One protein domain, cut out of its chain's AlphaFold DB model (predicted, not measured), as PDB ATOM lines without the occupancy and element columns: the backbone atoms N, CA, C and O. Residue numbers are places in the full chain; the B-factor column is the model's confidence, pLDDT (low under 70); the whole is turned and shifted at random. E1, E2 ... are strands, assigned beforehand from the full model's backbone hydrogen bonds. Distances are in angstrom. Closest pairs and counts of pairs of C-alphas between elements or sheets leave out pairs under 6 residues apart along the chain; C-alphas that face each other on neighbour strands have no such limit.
ATOM      1  N   ALA A 526      21.432  16.109  12.945       83.75
ATOM      2  CA  ALA A 526      21.385  14.957  12.064       83.75
ATOM      3  C   ALA A 526      21.214  13.720  12.944       83.75
ATOM      4  O   ALA A 526      21.997  13.510  13.867       83.75
ATOM      5  N   GLU A 527      20.189  12.920  12.669       83.69
ATOM      6  CA  GLU A 527      19.814  11.785  13.510       83.69
ATOM      7  C   GLU A 527      19.726  10.507  12.681       83.69
ATOM      8  O   GLU A 527      19.244  10.513  11.548       83.69
ATOM      9  N   THR A 528      20.173   9.402  13.269       87.38
ATOM     10  CA  THR A 528      19.981   8.043  12.760       87.38
ATOM     11  C   THR A 528      19.664   7.123  13.930       87.38
ATOM     12  O   THR A 528      20.143   7.341  15.044       87.38
ATOM     13  N   TYR A 529      18.843   6.112  13.677       85.81
ATOM     14  CA  TYR A 529      18.275   5.241  14.695       85.81
ATOM     15  C   TYR A 529      18.887   3.847  14.578       85.81
ATOM     16  O   TYR A 529      18.817   3.218  13.522       85.81
ATOM     17  N   GLU A 530      19.495   3.358  15.659       87.69
ATOM     18  CA  GLU A 530      20.014   1.990  15.725       87.69
ATOM     19  C   GLU A 530      18.865   1.018  16.009       87.69
ATOM     20  O   GLU A 530      18.268   1.047  17.086       87.69
ATOM     21  N   ASN A 531      18.563   0.126  15.068       85.62
ATOM     22  CA  ASN A 531      17.564  -0.910  15.294       85.62
ATOM     23  C   ASN A 531      18.237  -2.150  15.894       85.62
ATOM     24  O   ASN A 531      19.182  -2.701  15.324       85.62
ATOM     25  N   GLN A 532      17.710  -2.642  17.015       85.62
ATOM     26  CA  GLN A 532      18.201  -3.850  17.675       85.62
ATOM     27  C   GLN A 532      17.060  -4.841  17.913       85.62
ATOM     28  O   GLN A 532      15.958  -4.461  18.305       85.62
ATOM     29  N   VAL A 533      17.335  -6.132  17.724       84.25
ATOM     30  CA  VAL A 533      16.426  -7.230  18.076       84.25
ATOM     31  C   VAL A 533      17.055  -8.054  19.191       84.25
ATOM     32  O   VAL A 533      18.246  -8.365  19.166       84.25
ATOM     33  N   ASN A 534      16.248  -8.410  20.189       84.12
ATOM     34  CA  ASN A 534      16.676  -9.283  21.273       84.12
ATOM     35  C   ASN A 534      16.517 -10.749  20.855       84.12
ATOM     36  O   ASN A 534      15.401 -11.262  20.762       84.12
ATOM     37  N   ILE A 535      17.640 -11.427  20.621       79.81
ATOM     38  CA  ILE A 535      17.687 -12.856  20.310       79.81
ATOM     39  C   ILE A 535      18.371 -13.563  21.479       79.81
ATOM     40  O   ILE A 535      19.562 -13.379  21.722       79.81
ATOM     41  N   ILE A 536      17.614 -14.389  22.212       82.31
ATOM     42  CA  ILE A 536      18.124 -15.214  23.326       82.31
ATOM     43  C   ILE A 536      18.872 -14.348  24.367       82.31
ATOM     44  O   ILE A 536      19.991 -14.637  24.784       82.31
ATOM     45  N   GLY A 537      18.264 -13.226  24.764       80.94
ATOM     46  CA  GLY A 537      18.802 -12.335  25.797       80.94
ATOM     47  C   GLY A 537      19.971 -11.450  25.350       80.94
ATOM     48  O   GLY A 537      20.512 -10.720  26.178       80.94
ATOM     49  N   LYS A 538      20.366 -11.492  24.070       83.00
ATOM     50  CA  LYS A 538      21.376 -10.599  23.490       83.00
ATOM     51  C   LYS A 538      20.736  -9.685  22.455       83.00
ATOM     52  O   LYS A 538      20.123 -10.150  21.497       83.00
ATOM     53  N   TRP A 539      20.924  -8.383  22.637       83.69
ATOM     54  CA  TRP A 539      20.584  -7.384  21.631       83.69
ATOM     55  C   TRP A 539      21.593  -7.448  20.485       83.69
ATOM     56  O   TRP A 539      22.803  -7.458  20.712       83.69
ATOM     57  N   THR A 540      21.094  -7.540  19.257       82.75
ATOM     58  CA  THR A 540      21.911  -7.570  18.044       82.75
ATOM     59  C   THR A 540      21.264  -6.742  16.939       82.75
ATOM     60  O   THR A 540      20.041  -6.650  16.853       82.75
ATOM     61  N   THR A 541      22.099  -6.134  16.100       80.19
ATOM     62  CA  THR A 541      21.709  -5.320  14.939       80.19
ATOM     63  C   THR A 541      21.567  -6.139  13.651       80.19
ATOM     64  O   THR A 541      21.314  -5.581  12.586       80.19
ATOM     65  N   GLY A 542      21.732  -7.466  13.713       73.62
ATOM     66  CA  GLY A 542      21.632  -8.352  12.555       73.62
ATOM     67  C   GLY A 542      21.109  -9.743  12.907       73.62
ATOM     68  O   GLY A 542      21.119 -10.164  14.060       73.62
ATOM     69  N   GLY A 543      20.642 -10.476  11.898       71.62
ATOM     70  CA  GLY A 543      20.154 -11.847  12.053       71.62
ATOM     71  C   GLY A 543      18.877 -12.124  11.258       71.62
ATOM     72  O   GLY A 543      18.285 -11.209  10.695       71.62
ATOM     73  N   PRO A 544      18.422 -13.386  11.215       68.19
ATOM     74  CA  PRO A 544      17.288 -13.803  10.384       68.19
ATOM     75  C   PRO A 544      15.934 -13.213  10.818       68.19
ATOM     76  O   PRO A 544      14.998 -13.208  10.028       68.19
ATOM     77  N   LEU A 545      15.824 -12.717  12.056       72.50
ATOM     78  CA  LEU A 545      14.624 -12.049  12.582       72.50
ATOM     79  C   LEU A 545      14.661 -10.520  12.405       72.50
ATOM     80  O   LEU A 545      13.714  -9.838  12.792       72.50
ATOM     81  N   MET A 546      15.747  -9.972  11.851       76.81
ATOM     82  CA  MET A 546      15.923  -8.537  11.662       76.81
ATOM     83  C   MET A 546      15.331  -8.115  10.314       76.81
ATOM     84  O   MET A 546      15.966  -8.268   9.275       76.81
ATOM     85  N   SER A 547      14.103  -7.595  10.321       79.06
ATOM     86  CA  SER A 547      13.432  -7.110   9.106       79.06
ATOM     87  C   SER A 547      13.754  -5.649   8.764       79.06
ATOM     88  O   SER A 547      13.273  -5.150   7.751       79.06
ATOM     89  N   ARG A 548      14.509  -4.951   9.623       82.50
ATOM     90  CA  ARG A 548      14.852  -3.526   9.494       82.50
ATOM     91  C   ARG A 548      16.356  -3.338   9.261       82.50
ATOM     92  O   ARG A 548      17.135  -4.176   9.717       82.50
ATOM     93  N   PRO A 549      16.786  -2.251   8.599       86.31
ATOM     94  CA  PRO A 549      18.201  -1.899   8.516       86.31
ATOM     95  C   PRO A 549      18.815  -1.705   9.909       86.31
ATOM     96  O   PRO A 549      18.121  -1.299  10.839       86.31
ATOM     97  N   ALA A 550      20.118  -1.961  10.061       85.69
ATOM     98  CA  ALA A 550      20.810  -1.776  11.341       85.69
ATOM     99  C   ALA A 550      20.785  -0.311  11.814       85.69
ATOM    100  O   ALA A 550      20.644  -0.053  13.006       85.69
ATOM    101  N   TRP A 551      20.885   0.628  10.870       87.62
ATOM    102  CA  TRP A 551      20.773   2.065  11.095       87.62
ATOM    103  C   TRP A 551      19.727   2.624  10.150       87.62
ATOM    104  O   TRP A 551      19.841   2.423   8.942       87.62
ATOM    105  N   SER A 552      18.724   3.314  10.668       85.19
ATOM    106  CA  SER A 552      17.614   3.780   9.850       85.19
ATOM    107  C   SER A 552      17.220   5.222  10.105       85.19
ATOM    108  O   SER A 552      17.644   5.866  11.064       85.19
ATOM    109  N   ASP A 553      16.337   5.706   9.243       78.19
ATOM    110  CA  ASP A 553      15.500   6.856   9.533       78.19
ATOM    111  C   ASP A 553      14.570   6.602  10.739       78.19
ATOM    112  O   ASP A 553      14.448   5.484  11.250       78.19
ATOM    113  N   LEU A 554      13.870   7.660  11.150       74.56
ATOM    114  CA  LEU A 554      12.879   7.663  12.227       74.56
ATOM    115  C   LEU A 554      11.804   6.570  12.073       74.56
ATOM    116  O   LEU A 554      11.302   6.045  13.065       74.56
ATOM    117  N   THR A 555      11.422   6.215  10.840       73.00
ATOM    118  CA  THR A 555      10.383   5.196  10.612       73.00
ATOM    119  C   THR A 555      10.893   3.767  10.810       73.00
ATOM    120  O   THR A 555      10.098   2.850  11.048       73.00
ATOM    121  N   GLY A 556      12.211   3.565  10.758       74.94
ATOM    122  CA  GLY A 556      12.822   2.244  10.850       74.94
ATOM    123  C   GLY A 556      12.953   1.505   9.523       74.94
ATOM    124  O   GLY A 556      13.308   0.327   9.533       74.94
ATOM    125  N   ASN A 557      12.616   2.145   8.402       78.75
ATOM    126  CA  ASN A 557      12.444   1.465   7.117       78.75
ATOM    127  C   ASN A 557      13.555   1.795   6.118       78.75
ATOM    128  O   ASN A 557      13.900   0.952   5.291       78.75
ATOM    129  N   ILE A 558      14.110   3.005   6.178       82.38
ATOM    130  CA  ILE A 558      15.104   3.493   5.220       82.38
ATOM    131  C   ILE A 558      16.488   3.355   5.846       82.38
ATOM    132  O   ILE A 558      16.717   3.898   6.920       82.38
ATOM    133  N   ASP A 559      17.410   2.658   5.178       85.81
ATOM    134  CA  ASP A 559      18.801   2.512   5.635       85.81
ATOM    135  C   ASP A 559      19.523   3.870   5.613       85.81
ATOM    136  O   ASP A 559      19.675   4.495   4.559       85.81
ATOM    137  N   LEU A 560      19.957   4.343   6.784       86.31
ATOM    138  CA  LEU A 560      20.541   5.673   6.966       86.31
ATOM    139  C   LEU A 560      21.766   5.627   7.895       86.31
ATOM    140  O   LEU A 560      21.725   6.130   9.019       86.31
ATOM    141  N   PRO A 561      22.887   5.026   7.466       86.88
ATOM    142  CA  PRO A 561      24.099   4.958   8.274       86.88
ATOM    143  C   PRO A 561      24.761   6.333   8.455       86.88
ATOM    144  O   PRO A 561      24.733   7.174   7.558       86.88
ATOM    145  N   GLN A 562      25.471   6.522   9.574       85.25
ATOM    146  CA  GLN A 562      26.149   7.785   9.941       85.25
ATOM    147  C   GLN A 562      27.057   8.364   8.836       85.25
ATOM    148  O   GLN A 562      27.155   9.574   8.657       85.25
ATOM    149  N   LYS A 563      27.705   7.502   8.045       84.75
ATOM    150  CA  LYS A 563      28.583   7.902   6.931       84.75
ATOM    151  C   LYS A 563      27.859   8.608   5.773       84.75
ATOM    152  O   LYS A 563      28.522   9.209   4.933       84.75
ATOM    153  N   ASN A 564      26.530   8.504   5.700       86.06
ATOM    154  CA  ASN A 564      25.736   9.099   4.627       86.06
ATOM    155  C   ASN A 564      25.405  10.576   4.890       86.06
ATOM    156  O   ASN A 564      24.943  11.261   3.978       86.06
ATOM    157  N   PHE A 565      25.655  11.089   6.098       85.44
ATOM    158  CA  PHE A 565      25.429  12.497   6.406       85.44
ATOM    159  C   PHE A 565      26.566  13.358   5.856       85.44
ATOM    160  O   PHE A 565      27.702  13.305   6.327       85.44
ATOM    161  N   GLN A 566      26.243  14.179   4.858       83.75
ATOM    162  CA  GLN A 566      27.149  15.179   4.301       83.75
ATOM    163  C   GLN A 566      26.793  16.561   4.843       83.75
ATOM    164  O   GLN A 566      25.631  16.967   4.820       83.75
ATOM    165  N   LEU A 567      27.801  17.292   5.317       83.12
ATOM    166  CA  LEU A 567      27.618  18.661   5.784       83.12
ATOM    167  C   LEU A 567      27.310  19.597   4.605       83.12
ATOM    168  O   LEU A 567      27.999  19.534   3.581       83.12
ATOM    169  N   PRO A 568      26.339  20.514   4.746       83.38
ATOM    170  CA  PRO A 568      26.155  21.588   3.783       83.38
ATOM    171  C   PRO A 568      27.391  22.510   3.698       83.38
ATOM    172  O   PRO A 568      28.191  22.582   4.638       83.38
ATOM    173  N   PRO A 569      27.554  23.275   2.602       84.75
ATOM    174  CA  PRO A 569      28.646  24.236   2.472       84.75
ATOM    175  C   PRO A 569      28.683  25.223   3.647       84.75
ATOM    176  O   PRO A 569      27.667  25.831   3.978       84.75
ATOM    177  N   ASN A 570      29.867  25.418   4.234       86.12
ATOM    178  CA  ASN A 570      30.130  26.277   5.403       86.12
ATOM    179  C   ASN A 570      29.577  25.777   6.751       86.12
ATOM    180  O   ASN A 570      29.631  26.518   7.731       86.12
ATOM    181  N   TRP A 571      29.073  24.543   6.826       86.88
ATOM    182  CA  TRP A 571      28.681  23.928   8.092       86.88
ATOM    183  C   TRP A 571      29.846  23.149   8.697       86.88
ATOM    184  O   TRP A 571      30.695  22.610   7.986       86.88
ATOM    185  N   ARG A 572      29.873  23.076  10.028       89.00
ATOM    186  CA  ARG A 572      30.783  22.224  10.796       89.00
ATOM    187  C   ARG A 572      29.973  21.468  11.837       89.00
ATOM    188  O   ARG A 572      29.033  22.036  12.388       89.00
ATOM    189  N   TRP A 573      30.336  20.217  12.097       87.50
ATOM    190  CA  TRP A 573      29.803  19.500  13.251       87.50
ATOM    191  C   TRP A 573      30.227  20.219  14.529       87.50
ATOM    192  O   TRP A 573      31.365  20.682  14.629       87.50
ATOM    193  N   ASP A 574      29.304  20.322  15.479       85.25
ATOM    194  CA  ASP A 574      29.582  20.903  16.793       85.25
ATOM    195  C   ASP A 574      30.359  19.923  17.697       85.25
ATOM    196  O   ASP A 574      31.160  20.334  18.532       85.25
ATOM    197  N   GLY A 575      30.209  18.613  17.461       86.50
ATOM    198  CA  GLY A 575      30.924  17.551  18.169       86.50
ATOM    199  C   GLY A 575      30.780  16.179  17.505       86.50
ATOM    200  O   GLY A 575      30.269  16.067  16.388       86.50
ATOM    201  N   ASP A 576      31.243  15.141  18.202       87.62
ATOM    202  CA  ASP A 576      31.123  13.745  17.770       87.62
ATOM    203  C   ASP A 576      29.686  13.213  17.921       87.62
ATOM    204  O   ASP A 576      28.883  13.728  18.704       87.62
ATOM    205  N   TRP A 577      29.365  12.139  17.195       86.25
ATOM    206  CA  TRP A 577      28.093  11.429  17.342       86.25
ATOM    207  C   TRP A 577      27.930  10.893  18.770       86.25
ATOM    208  O   TRP A 577      28.820  10.223  19.298       86.25
ATOM    209  N   TYR A 578      26.767  11.130  19.373       86.81
ATOM    210  CA  TYR A 578      26.402  10.596  20.683       86.81
ATOM    211  C   TYR A 578      25.024   9.929  20.629       86.81
ATOM    212  O   TYR A 578      24.208  10.219  19.756       86.81
ATOM    213  N   ILE A 579      24.767   9.020  21.567       83.19
ATOM    214  CA  ILE A 579      23.462   8.365  21.707       83.19
ATOM    215  C   ILE A 579      22.588   9.250  22.591       83.19
ATOM    216  O   ILE A 579      22.910   9.446  23.763       83.19
ATOM    217  N   SER A 580      21.488   9.768  22.044       72.44
ATOM    218  CA  SER A 580      20.509  10.527  22.825       72.44
ATOM    219  C   SER A 580      19.570   9.568  23.575       72.44
ATOM    220  O   SER A 580      18.864   8.789  22.930       72.44
ATOM    221  N   PRO A 581      19.540   9.576  24.921       62.41
ATOM    222  CA  PRO A 581      18.635   8.729  25.700       62.41
ATOM    223  C   PRO A 581      17.184   9.240  25.707       62.41
ATOM    224  O   PRO A 581      16.291   8.477  26.075       62.41
ATOM    225  N   ASP A 582      16.964  10.497  25.305       54.00
ATOM    226  CA  ASP A 582      15.692  11.220  25.441       54.00
ATOM    227  C   ASP A 582      14.709  10.976  24.275       54.00
ATOM    228  O   ASP A 582      13.552  11.380  24.358       54.00
ATOM    229  N   ILE A 583      15.137  10.283  23.209       51.28
ATOM    230  CA  ILE A 583      14.318   9.938  22.025       51.28
ATOM    231  C   ILE A 583      13.948   8.439  22.046       51.28
ATOM    232  O   ILE A 583      14.160   7.715  21.075       51.28
ATOM    233  N   ARG A 584      13.471   7.937  23.194       36.50
ATOM    234  CA  ARG A 584      13.057   6.532  23.371       36.50
ATOM    235  C   ARG A 584      11.563   6.300  23.197       36.50
ATOM    236  O   ARG A 584      10.768   7.103  23.736       36.50
TER     237      ARG A 584
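This is residues 526 to 584 of the 584 residues of the protein "Hypothetical protein" of Didymodactylos carnosus (UniProt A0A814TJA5). This is a long, loose winding of chain with little regular structure: a small hairpin, E1 and E2, sits near one end, and the unnamed stretch 541 to 584 runs from it to the far end at Asn 570, then folds back. A short antiparallel pairing ties residues 529 to 530 to residues 551 to 552. The printed part has 59 residues, no named helix and two strands, E1 then E2, in one antiparallel sheet; the class is all strand, with 6 residues in named elements. It is loose, with a radius of gyration of the C-alphas of 13.7 A, and a rod spanning 46 by 21 by 16 A.

E1 is residues 533 to 535, 6.2 A long, from C-alpha 533 at (16.426, -7.230, 18.076). E2 is residues 538 to 540, 6.3 A long, ending at C-alpha 540 at (21.911, -7.570, 18.044).

E1 and E2 form a hairpin with a tight link, antiparallel at 137 degrees between directions. C-alphas 534 and 539 face each other at 4.4 A. N 533 and O 540, 2.9 A apart, are within hydrogen-bond range.

The C-alphas farthest apart, of Ile 536 and Asn 570, are 46.8 A apart. The printed part has no cut. Residues 544 and 581 to 584 have pLDDT under 70.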